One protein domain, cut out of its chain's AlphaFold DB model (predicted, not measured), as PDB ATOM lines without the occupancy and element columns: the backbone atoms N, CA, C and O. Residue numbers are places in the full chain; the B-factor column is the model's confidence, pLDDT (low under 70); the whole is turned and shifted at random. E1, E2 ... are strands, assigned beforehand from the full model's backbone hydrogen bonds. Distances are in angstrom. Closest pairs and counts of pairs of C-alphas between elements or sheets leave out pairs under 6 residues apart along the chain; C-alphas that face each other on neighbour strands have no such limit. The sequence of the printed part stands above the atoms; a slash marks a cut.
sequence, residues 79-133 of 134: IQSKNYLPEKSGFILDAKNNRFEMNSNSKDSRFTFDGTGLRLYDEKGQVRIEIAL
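This is residues 79 to 133 of the 134 residues of the protein "Conserved hypothetical phage protein" of Arsenophonus nasoniae (son-killer infecting Nasonia vitripennis) (UniProt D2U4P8). A single flat slab, one sheet of five antiparallel strands side by side, with each strand folding back along the one before it. Beside the E1 edge, residues 79 to 80 pair with residues 92 to 93 of E1, antiparallel, and the chain loops from there into E1. The printed part has 55 residues, no named helix and five strands, E1 to E5, in the same order along the chain and across the sheet. The class is all strand, though under half of the residues are in named elements; the whole is compact, with a radius of gyration of the C-alphas of 10.8 A, and spans 31 by 28 by 9 A.

Look first at the inner strands E2, residues 99 to 103, and E3, residues 110 to 114: they form an antiparallel hairpin at 177 degrees, with N 102 and O 111 within hydrogen-bond range at 2.9 A. E4, residues 117 to 121, forms a hairpin with E3, where you find N 112 and O 119 at 2.9 A. At one edge, E5, residues 127 to 131, forms a hairpin with E4, with N 118 and O 131 at 2.9 A. At the other edge, E1, residues 91 to 94, forms a hairpin with E2, with N 92 and O 101 at 2.9 A. E1 and E5 are apart. The five strands make a meander, each the antiparallel neighbour of the one before.

Find C-alpha 91 at (-2.736, -77.791, -16.122); from there E1 runs 9.6 A to C-alpha 94. E2 covers 13.0 A, E3 13.2 A and E4 13.1 A. E5 runs 10.6 A to C-alpha 131 at (0.083, -71.091, -34.581).

The C-alphas of Lys 82 and Leu 133, 31.7 A apart, are the two farthest apart. The printed part has no cut, and no link between strands is long. Mean pLDDT of the printed part is 95.0, and no printed residue is under 70.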
ATOM      1  N   ILE A  79       1.873 -71.929 -11.330       97.62
ATOM      2  CA  ILE A  79       0.524 -72.256 -10.849       97.62
ATOM      3  C   ILE A  79       0.119 -73.560 -11.534       97.62
ATOM      4  O   ILE A  79       0.176 -73.640 -12.756       97.62
ATOM      5  N   GLN A  80      -0.272 -74.595 -10.788       97.88
ATOM      6  CA  GLN A  80      -0.589 -75.899 -11.382       97.88
ATOM      7  C   GLN A  80      -1.743 -76.618 -10.686       97.88
ATOM      8  O   GLN A  80      -2.005 -76.421  -9.501       97.88
ATOM      9  N   SER A  81      -2.385 -77.525 -11.421       97.56
ATOM     10  CA  SER A  81      -3.292 -78.516 -10.844       97.56
ATOM     11  C   SER A  81      -2.546 -79.493  -9.934       97.56
ATOM     12  O   SER A  81      -1.410 -79.878 -10.212       97.56
ATOM     13  N   LYS A  82      -3.223 -79.991  -8.891       96.62
ATOM     14  CA  LYS A  82      -2.681 -81.045  -8.015       96.62
ATOM     15  C   LYS A  82      -2.328 -82.327  -8.782       96.62
ATOM     16  O   LYS A  82      -1.360 -82.993  -8.439       96.62
ATOM     17  N   ASN A  83      -3.108 -82.670  -9.804       96.31
ATOM     18  CA  ASN A  83      -2.932 -83.860 -10.640       96.31
ATOM     19  C   ASN A  83      -2.169 -83.577 -11.948       96.31
ATOM     20  O   ASN A  83      -2.328 -84.330 -12.911       96.31
ATOM     21  N   TYR A  84      -1.401 -82.484 -12.023       97.62
ATOM     22  CA  TYR A  84      -0.628 -82.183 -13.223       97.62
ATOM     23  C   TYR A  84       0.399 -83.291 -13.503       97.62
ATOM     24  O   TYR A  84       1.267 -83.575 -12.675       97.62
ATOM     25  N   LEU A  85       0.291 -83.894 -14.684       95.81
ATOM     26  CA  LEU A  85       1.268 -84.805 -15.267       95.81
ATOM     27  C   LEU A  85       1.530 -84.320 -16.694       95.81
ATOM     28  O   LEU A  85       0.554 -84.206 -17.447       95.81
ATOM     29  N   PRO A  86       2.796 -84.049 -17.073       95.38
ATOM     30  CA  PRO A  86       3.121 -83.548 -18.401       95.38
ATOM     31  C   PRO A  86       2.465 -84.383 -19.496       95.38
ATOM     32  O   PRO A  86       2.543 -85.613 -19.475       95.38
ATOM     33  N   GLU A  87       1.813 -83.690 -20.424       94.44
ATOM     34  CA  GLU A  87       1.158 -84.227 -21.614       94.44
ATOM     35  C   GLU A  87      -0.008 -85.194 -21.350       94.44
ATOM     36  O   GLU A  87      -0.468 -85.847 -22.285       94.44
ATOM     37  N   LYS A  88      -0.477 -85.315 -20.098       93.94
ATOM     38  CA  LYS A  88      -1.465 -86.332 -19.694       93.94
ATOM     39  C   LYS A  88      -2.665 -85.790 -18.931       93.94
ATOM     40  O   LYS A  88      -3.792 -86.123 -19.268       93.94
ATOM     41  N   SER A  89      -2.455 -85.008 -17.873       96.12
ATOM     42  CA  SER A  89      -3.558 -84.545 -17.015       96.12
ATOM     43  C   SER A  89      -3.251 -83.222 -16.325       96.12
ATOM     44  O   SER A  89      -2.089 -82.856 -16.148       96.12
ATOM     45  N   GLY A  90      -4.304 -82.508 -15.921       97.25
ATOM     46  CA  GLY A  90      -4.211 -81.215 -15.240       97.25
ATOM     47  C   GLY A  90      -3.648 -80.084 -16.110       97.25
ATOM     48  O   GLY A  90      -3.451 -80.231 -17.314       97.25
ATOM     49  N   PHE A  91      -3.379 -78.940 -15.479       98.12
ATOM     50  CA  PHE A  91      -2.736 -77.791 -16.122       98.12
ATOM     51  C   PHE A  91      -1.514 -77.298 -15.341       98.12
ATOM     52  O   PHE A  91      -1.412 -77.515 -14.129       98.12
ATOM     53  N   ILE A  92      -0.644 -76.567 -16.034       98.56
ATOM     54  CA  ILE A  92       0.444 -75.775 -15.463       98.56
ATOM     55  C   ILE A  92       0.572 -74.439 -16.203       98.56
ATOM     56  O   ILE A  92       0.519 -74.384 -17.428       98.56
ATOM     57  N   LEU A  93       0.777 -73.367 -15.445       98.12
ATOM     58  CA  LEU A  93       1.392 -72.121 -15.882       98.12
ATOM     59  C   LEU A  93       2.805 -72.097 -15.295       98.12
ATOM     60  O   LEU A  93       2.965 -71.878 -14.097       98.12
ATOM     61  N   ASP A  94       3.804 -72.385 -16.121       97.69
ATOM     62  CA  ASP A  94       5.215 -72.470 -15.758       97.69
ATOM     63  C   ASP A  94       5.901 -71.138 -16.072       97.69
ATOM     64  O   ASP A  94       6.179 -70.817 -17.232       97.69
ATOM     65  N   ALA A  95       6.148 -70.352 -15.025       97.38
ATOM     66  CA  ALA A  95       6.754 -69.035 -15.155       97.38
ATOM     67  C   ALA A  95       8.262 -69.114 -15.438       97.38
ATOM     68  O   ALA A  95       8.814 -68.201 -16.046       97.38
ATOM     69  N   LYS A  96       8.937 -70.204 -15.046       95.81
ATOM     70  CA  LYS A  96      10.377 -70.380 -15.292       95.81
ATOM     71  C   LYS A  96      10.673 -70.704 -16.749       95.81
ATOM     72  O   LYS A  96      11.636 -70.186 -17.305       95.81
ATOM     73  N   ASN A  97       9.852 -71.559 -17.350       95.25
ATOM     74  CA  ASN A  97      10.047 -72.028 -18.721       95.25
ATOM     75  C   ASN A  97       9.181 -71.283 -19.745       95.25
ATOM     76  O   ASN A  97       9.212 -71.633 -20.921       95.25
ATOM     77  N   ASN A  98       8.416 -70.267 -19.321       95.38
ATOM     78  CA  ASN A  98       7.483 -69.515 -20.166       95.38
ATOM     79  C   ASN A  98       6.540 -70.436 -20.958       95.38
ATOM     80  O   ASN A  98       6.441 -70.346 -22.182       95.38
ATOM     81  N   ARG A  99       5.870 -71.353 -20.249       97.00
ATOM     82  CA  ARG A  99       5.002 -72.369 -20.851       97.00
ATOM     83  C   ARG A  99       3.685 -72.482 -20.101       97.00
ATOM     84  O   ARG A  99       3.658 -72.658 -18.888       97.00
ATOM     85  N   PHE A 100       2.591 -72.477 -20.839       98.31
ATOM     86  CA  PHE A 100       1.286 -72.900 -20.369       98.31
ATOM     87  C   PHE A 100       0.899 -74.215 -21.049       98.31
ATOM     88  O   PHE A 100       1.021 -74.368 -22.263       98.31
ATOM     89  N   GLU A 101       0.436 -75.178 -20.262       98.19
ATOM     90  CA  GLU A 101      -0.017 -76.480 -20.740       98.19
ATOM     91  C   GLU A 101      -1.311 -76.844 -20.019       98.19
ATOM     92  O   GLU A 101      -1.401 -76.759 -18.793       98.19
ATOM     93  N   MET A 102      -2.312 -77.259 -20.788       98.19
ATOM     94  CA  MET A 102      -3.593 -77.732 -20.284       98.19
ATOM     95  C   MET A 102      -3.922 -79.063 -20.946       98.19
ATOM     96  O   MET A 102      -4.160 -79.130 -22.152       98.19
ATOM     97  N   ASN A 103      -3.970 -80.115 -20.140       97.56
ATOM     98  CA  ASN A 103      -4.350 -81.450 -20.571       97.56
ATOM     99  C   ASN A 103      -5.799 -81.716 -20.179       97.56
ATOM    100  O   ASN A 103      -6.260 -81.328 -19.099       97.56
ATOM    101  N   SER A 104      -6.528 -82.405 -21.045       95.06
ATOM    102  CA  SER A 104      -7.855 -82.880 -20.691       95.06
ATOM    103  C   SER A 104      -7.749 -84.012 -19.662       95.06
ATOM    104  O   SER A 104      -6.921 -84.908 -19.765       95.06
ATOM    105  N   ASN A 105      -8.614 -83.981 -18.645       91.00
ATOM    106  CA  ASN A 105      -8.654 -85.021 -17.612       91.00
ATOM    107  C   ASN A 105      -9.465 -86.264 -18.032       91.00
ATOM    108  O   ASN A 105      -9.545 -87.217 -17.263       91.00
ATOM    109  N   SER A 106     -10.121 -86.249 -19.199       87.38
ATOM    110  CA  SER A 106     -11.023 -87.325 -19.653       87.38
ATOM    111  C   SER A 106     -10.616 -87.979 -20.973       87.38
ATOM    112  O   SER A 106     -11.112 -89.049 -21.314       87.38
ATOM    113  N   LYS A 107      -9.750 -87.311 -21.727       81.75
ATOM    114  CA  LYS A 107      -9.354 -87.592 -23.109       81.75
ATOM    115  C   LYS A 107      -7.925 -87.085 -23.253       81.75
ATOM    116  O   LYS A 107      -7.684 -85.975 -22.792       81.75
ATOM    117  N   ASP A 108      -7.019 -87.815 -23.892       89.75
ATOM    118  CA  ASP A 108      -5.585 -87.464 -23.980       89.75
ATOM    119  C   ASP A 108      -5.285 -86.250 -24.897       89.75
ATOM    120  O   ASP A 108      -4.198 -86.114 -25.454       89.75
ATOM    121  N   SER A 109      -6.262 -85.363 -25.109       95.44
ATOM    122  CA  SER A 109      -6.065 -84.105 -25.820       95.44
ATOM    123  C   SER A 109      -5.359 -83.079 -24.935       95.44
ATOM    124  O   SER A 109      -5.548 -83.030 -23.714       95.44
ATOM    125  N   ARG A 110      -4.563 -82.212 -25.562       96.94
ATOM    126  CA  ARG A 110      -3.793 -81.184 -24.854       96.94
ATOM    127  C   ARG A 110      -3.699 -79.887 -25.639       96.94
ATOM    128  O   ARG A 110      -3.685 -79.880 -26.869       96.94
ATOM    129  N   PHE A 111      -3.590 -78.797 -24.901       97.56
ATOM    130  CA  PHE A 111      -3.279 -77.464 -25.385       97.56
ATOM    131  C   PHE A 111      -1.929 -77.039 -24.810       97.56
ATOM    132  O   PHE A 111      -1.715 -77.162 -23.602       97.56
ATOM    133  N   THR A 112      -1.040 -76.510 -25.647       97.25
ATOM    134  CA  THR A 112       0.219 -75.903 -25.207       97.25
ATOM    135  C   THR A 112       0.362 -74.502 -25.777       97.25
ATOM    136  O   THR A 112      -0.033 -74.228 -26.911       97.25
ATOM    137  N   PHE A 113       0.947 -73.616 -24.984       97.12
ATOM    138  CA  PHE A 113       1.395 -72.301 -25.404       97.12
ATOM    139  C   PHE A 113       2.750 -72.024 -24.767       97.12
ATOM    140  O   PHE A 113       2.884 -72.068 -23.548       97.12
ATOM    141  N   ASP A 114       3.758 -71.764 -25.583       94.38
ATOM    142  CA  ASP A 114       5.113 -71.469 -25.134       94.38
ATOM    143  C   ASP A 114       5.778 -70.440 -26.056       94.38
ATOM    144  O   ASP A 114       5.154 -69.910 -26.979       94.38
ATOM    145  N   GLY A 115       7.059 -70.151 -25.811       90.31
ATOM    146  CA  GLY A 115       7.849 -69.224 -26.626       90.31
ATOM    147  C   GLY A 115       8.002 -69.611 -28.105       90.31
ATOM    148  O   GLY A 115       8.542 -68.818 -28.866       90.31
ATOM    149  N   THR A 116       7.545 -70.795 -28.521       92.25
ATOM    150  CA  THR A 116       7.570 -71.260 -29.917       92.25
ATOM    151  C   THR A 116       6.200 -71.201 -30.595       92.25
ATOM    152  O   THR A 116       6.117 -71.347 -31.813       92.25
ATOM    153  N   GLY A 117       5.116 -71.002 -29.836       94.50
ATOM    154  CA  GLY A 117       3.767 -70.880 -30.383       94.50
ATOM    155  C   GLY A 117       2.687 -71.589 -29.573       94.50
ATOM    156  O   GLY A 117       2.884 -72.020 -28.438       94.50
ATOM    157  N   LEU A 118       1.511 -71.695 -30.190       96.69
ATOM    158  CA  LEU A 118       0.313 -72.336 -29.652       96.69
ATOM    159  C   LEU A 118       0.017 -73.616 -30.430       96.69
ATOM    160  O   LEU A 118      -0.057 -73.589 -31.659       96.69
ATOM    161  N   ARG A 119      -0.209 -74.730 -29.726       97.19
ATOM    162  CA  ARG A 119      -0.564 -76.021 -30.334       97.19
ATOM    163  C   ARG A 119      -1.754 -76.672 -29.638       97.19
ATOM    164  O   ARG A 119      -1.842 -76.697 -28.412       97.19
ATOM    165  N   LEU A 120      -2.653 -77.247 -30.434       97.19
ATOM    166  CA  LEU A 120      -3.735 -78.115 -29.970       97.19
ATOM    167  C   LEU A 120      -3.516 -79.519 -30.522       97.19
ATOM    168  O   LEU A 120      -3.404 -79.702 -31.734       97.19
ATOM    169  N   TYR A 121      -3.506 -80.503 -29.633       97.31
ATOM    170  CA  TYR A 121      -3.308 -81.904 -29.965       97.31
ATOM    171  C   TYR A 121      -4.593 -82.687 -29.704       97.31
ATOM    172  O   TYR A 121      -5.310 -82.427 -28.733       97.31
ATOM    173  N   ASP A 122      -4.878 -83.657 -30.565       95.56
ATOM    174  CA  ASP A 122      -5.944 -84.621 -30.318       95.56
ATOM    175  C   ASP A 122      -5.520 -85.740 -29.351       95.56
ATOM    176  O   ASP A 122      -4.383 -85.798 -28.890       95.56
ATOM    177  N   GLU A 123      -6.445 -86.664 -29.091       94.00
ATOM    178  CA  GLU A 123      -6.269 -87.832 -28.215       94.00
ATOM    179  C   GLU A 123      -5.172 -88.809 -28.687       94.00
ATOM    180  O   GLU A 123      -4.773 -89.700 -27.947       94.00
ATOM    181  N   LYS A 124      -4.687 -88.680 -29.928       93.94
ATOM    182  CA  LYS A 124      -3.601 -89.499 -30.487       93.94
ATOM    183  C   LYS A 124      -2.260 -88.760 -30.464       93.94
ATOM    184  O   LYS A 124      -1.294 -89.253 -31.044       93.94
ATOM    185  N   GLY A 125      -2.205 -87.571 -29.859       93.75
ATOM    186  CA  GLY A 125      -1.028 -86.707 -29.846       93.75
ATOM    187  C   GLY A 125      -0.740 -86.030 -31.188       93.75
ATOM    188  O   GLY A 125       0.360 -85.514 -31.379       93.75
ATOM    189  N   GLN A 126      -1.690 -86.016 -32.131       96.06
ATOM    190  CA  GLN A 126      -1.521 -85.338 -33.418       96.06
ATOM    191  C   GLN A 126      -1.871 -83.860 -33.281       96.06
ATOM    192  O   GLN A 126      -2.944 -83.519 -32.783       96.06
ATOM    193  N   VAL A 127      -0.995 -82.987 -33.779       96.56
ATOM    194  CA  VAL A 127      -1.269 -81.550 -33.866       96.56
ATOM    195  C   VAL A 127      -2.432 -81.327 -34.832       96.56
ATOM    196  O   VAL A 127      -2.385 -81.722 -35.997       96.56
ATOM    197  N   ARG A 128      -3.504 -80.716 -34.332       96.94
ATOM    198  CA  ARG A 128      -4.688 -80.324 -35.110       96.94
ATOM    199  C   ARG A 128      -4.705 -78.838 -35.420       96.94
ATOM    200  O   ARG A 128      -5.272 -78.447 -36.434       96.94
ATOM    201  N   ILE A 129      -4.098 -78.033 -34.555       96.75
ATOM    202  CA  ILE A 129      -3.927 -76.595 -34.743       96.75
ATOM    203  C   ILE A 129      -2.516 -76.243 -34.293       96.75
ATOM    204  O   ILE A 129      -2.106 -76.653 -33.207       96.75
ATOM    205  N   GLU A 130      -1.812 -75.469 -35.108       96.56
ATOM    206  CA  GLU A 130      -0.538 -74.846 -34.766       96.56
ATOM    207  C   GLU A 130      -0.556 -73.390 -35.221       96.56
ATOM    208  O   GLU A 130      -0.922 -73.085 -36.356       96.56
ATOM    209  N   ILE A 131      -0.184 -72.497 -34.308       95.44
ATOM    210  CA  ILE A 131       0.083 -71.091 -34.581       95.44
ATOM    211  C   ILE A 131       1.490 -70.834 -34.051       95.44
ATOM    212  O   ILE A 131       1.679 -70.668 -32.845       95.44
ATOM    213  N   ALA A 132       2.468 -70.849 -34.946       88.25
ATOM    214  CA  ALA A 132       3.864 -70.582 -34.638       88.25
ATOM    215  C   ALA A 132       4.309 -69.300 -35.347       88.25
ATOM    216  O   ALA A 132       3.806 -68.965 -36.422       88.25
ATOM    217  N   LEU A 133       5.232 -68.581 -34.720       70.75
ATOM    218  CA  LEU A 133       6.004 -67.538 -35.381       70.75
ATOM    219  C   LEU A 133       7.317 -68.213 -35.780       70.75
ATOM    220  O   LEU A 133       8.018 -68.710 -34.899       70.75
TER     221      LEU A 133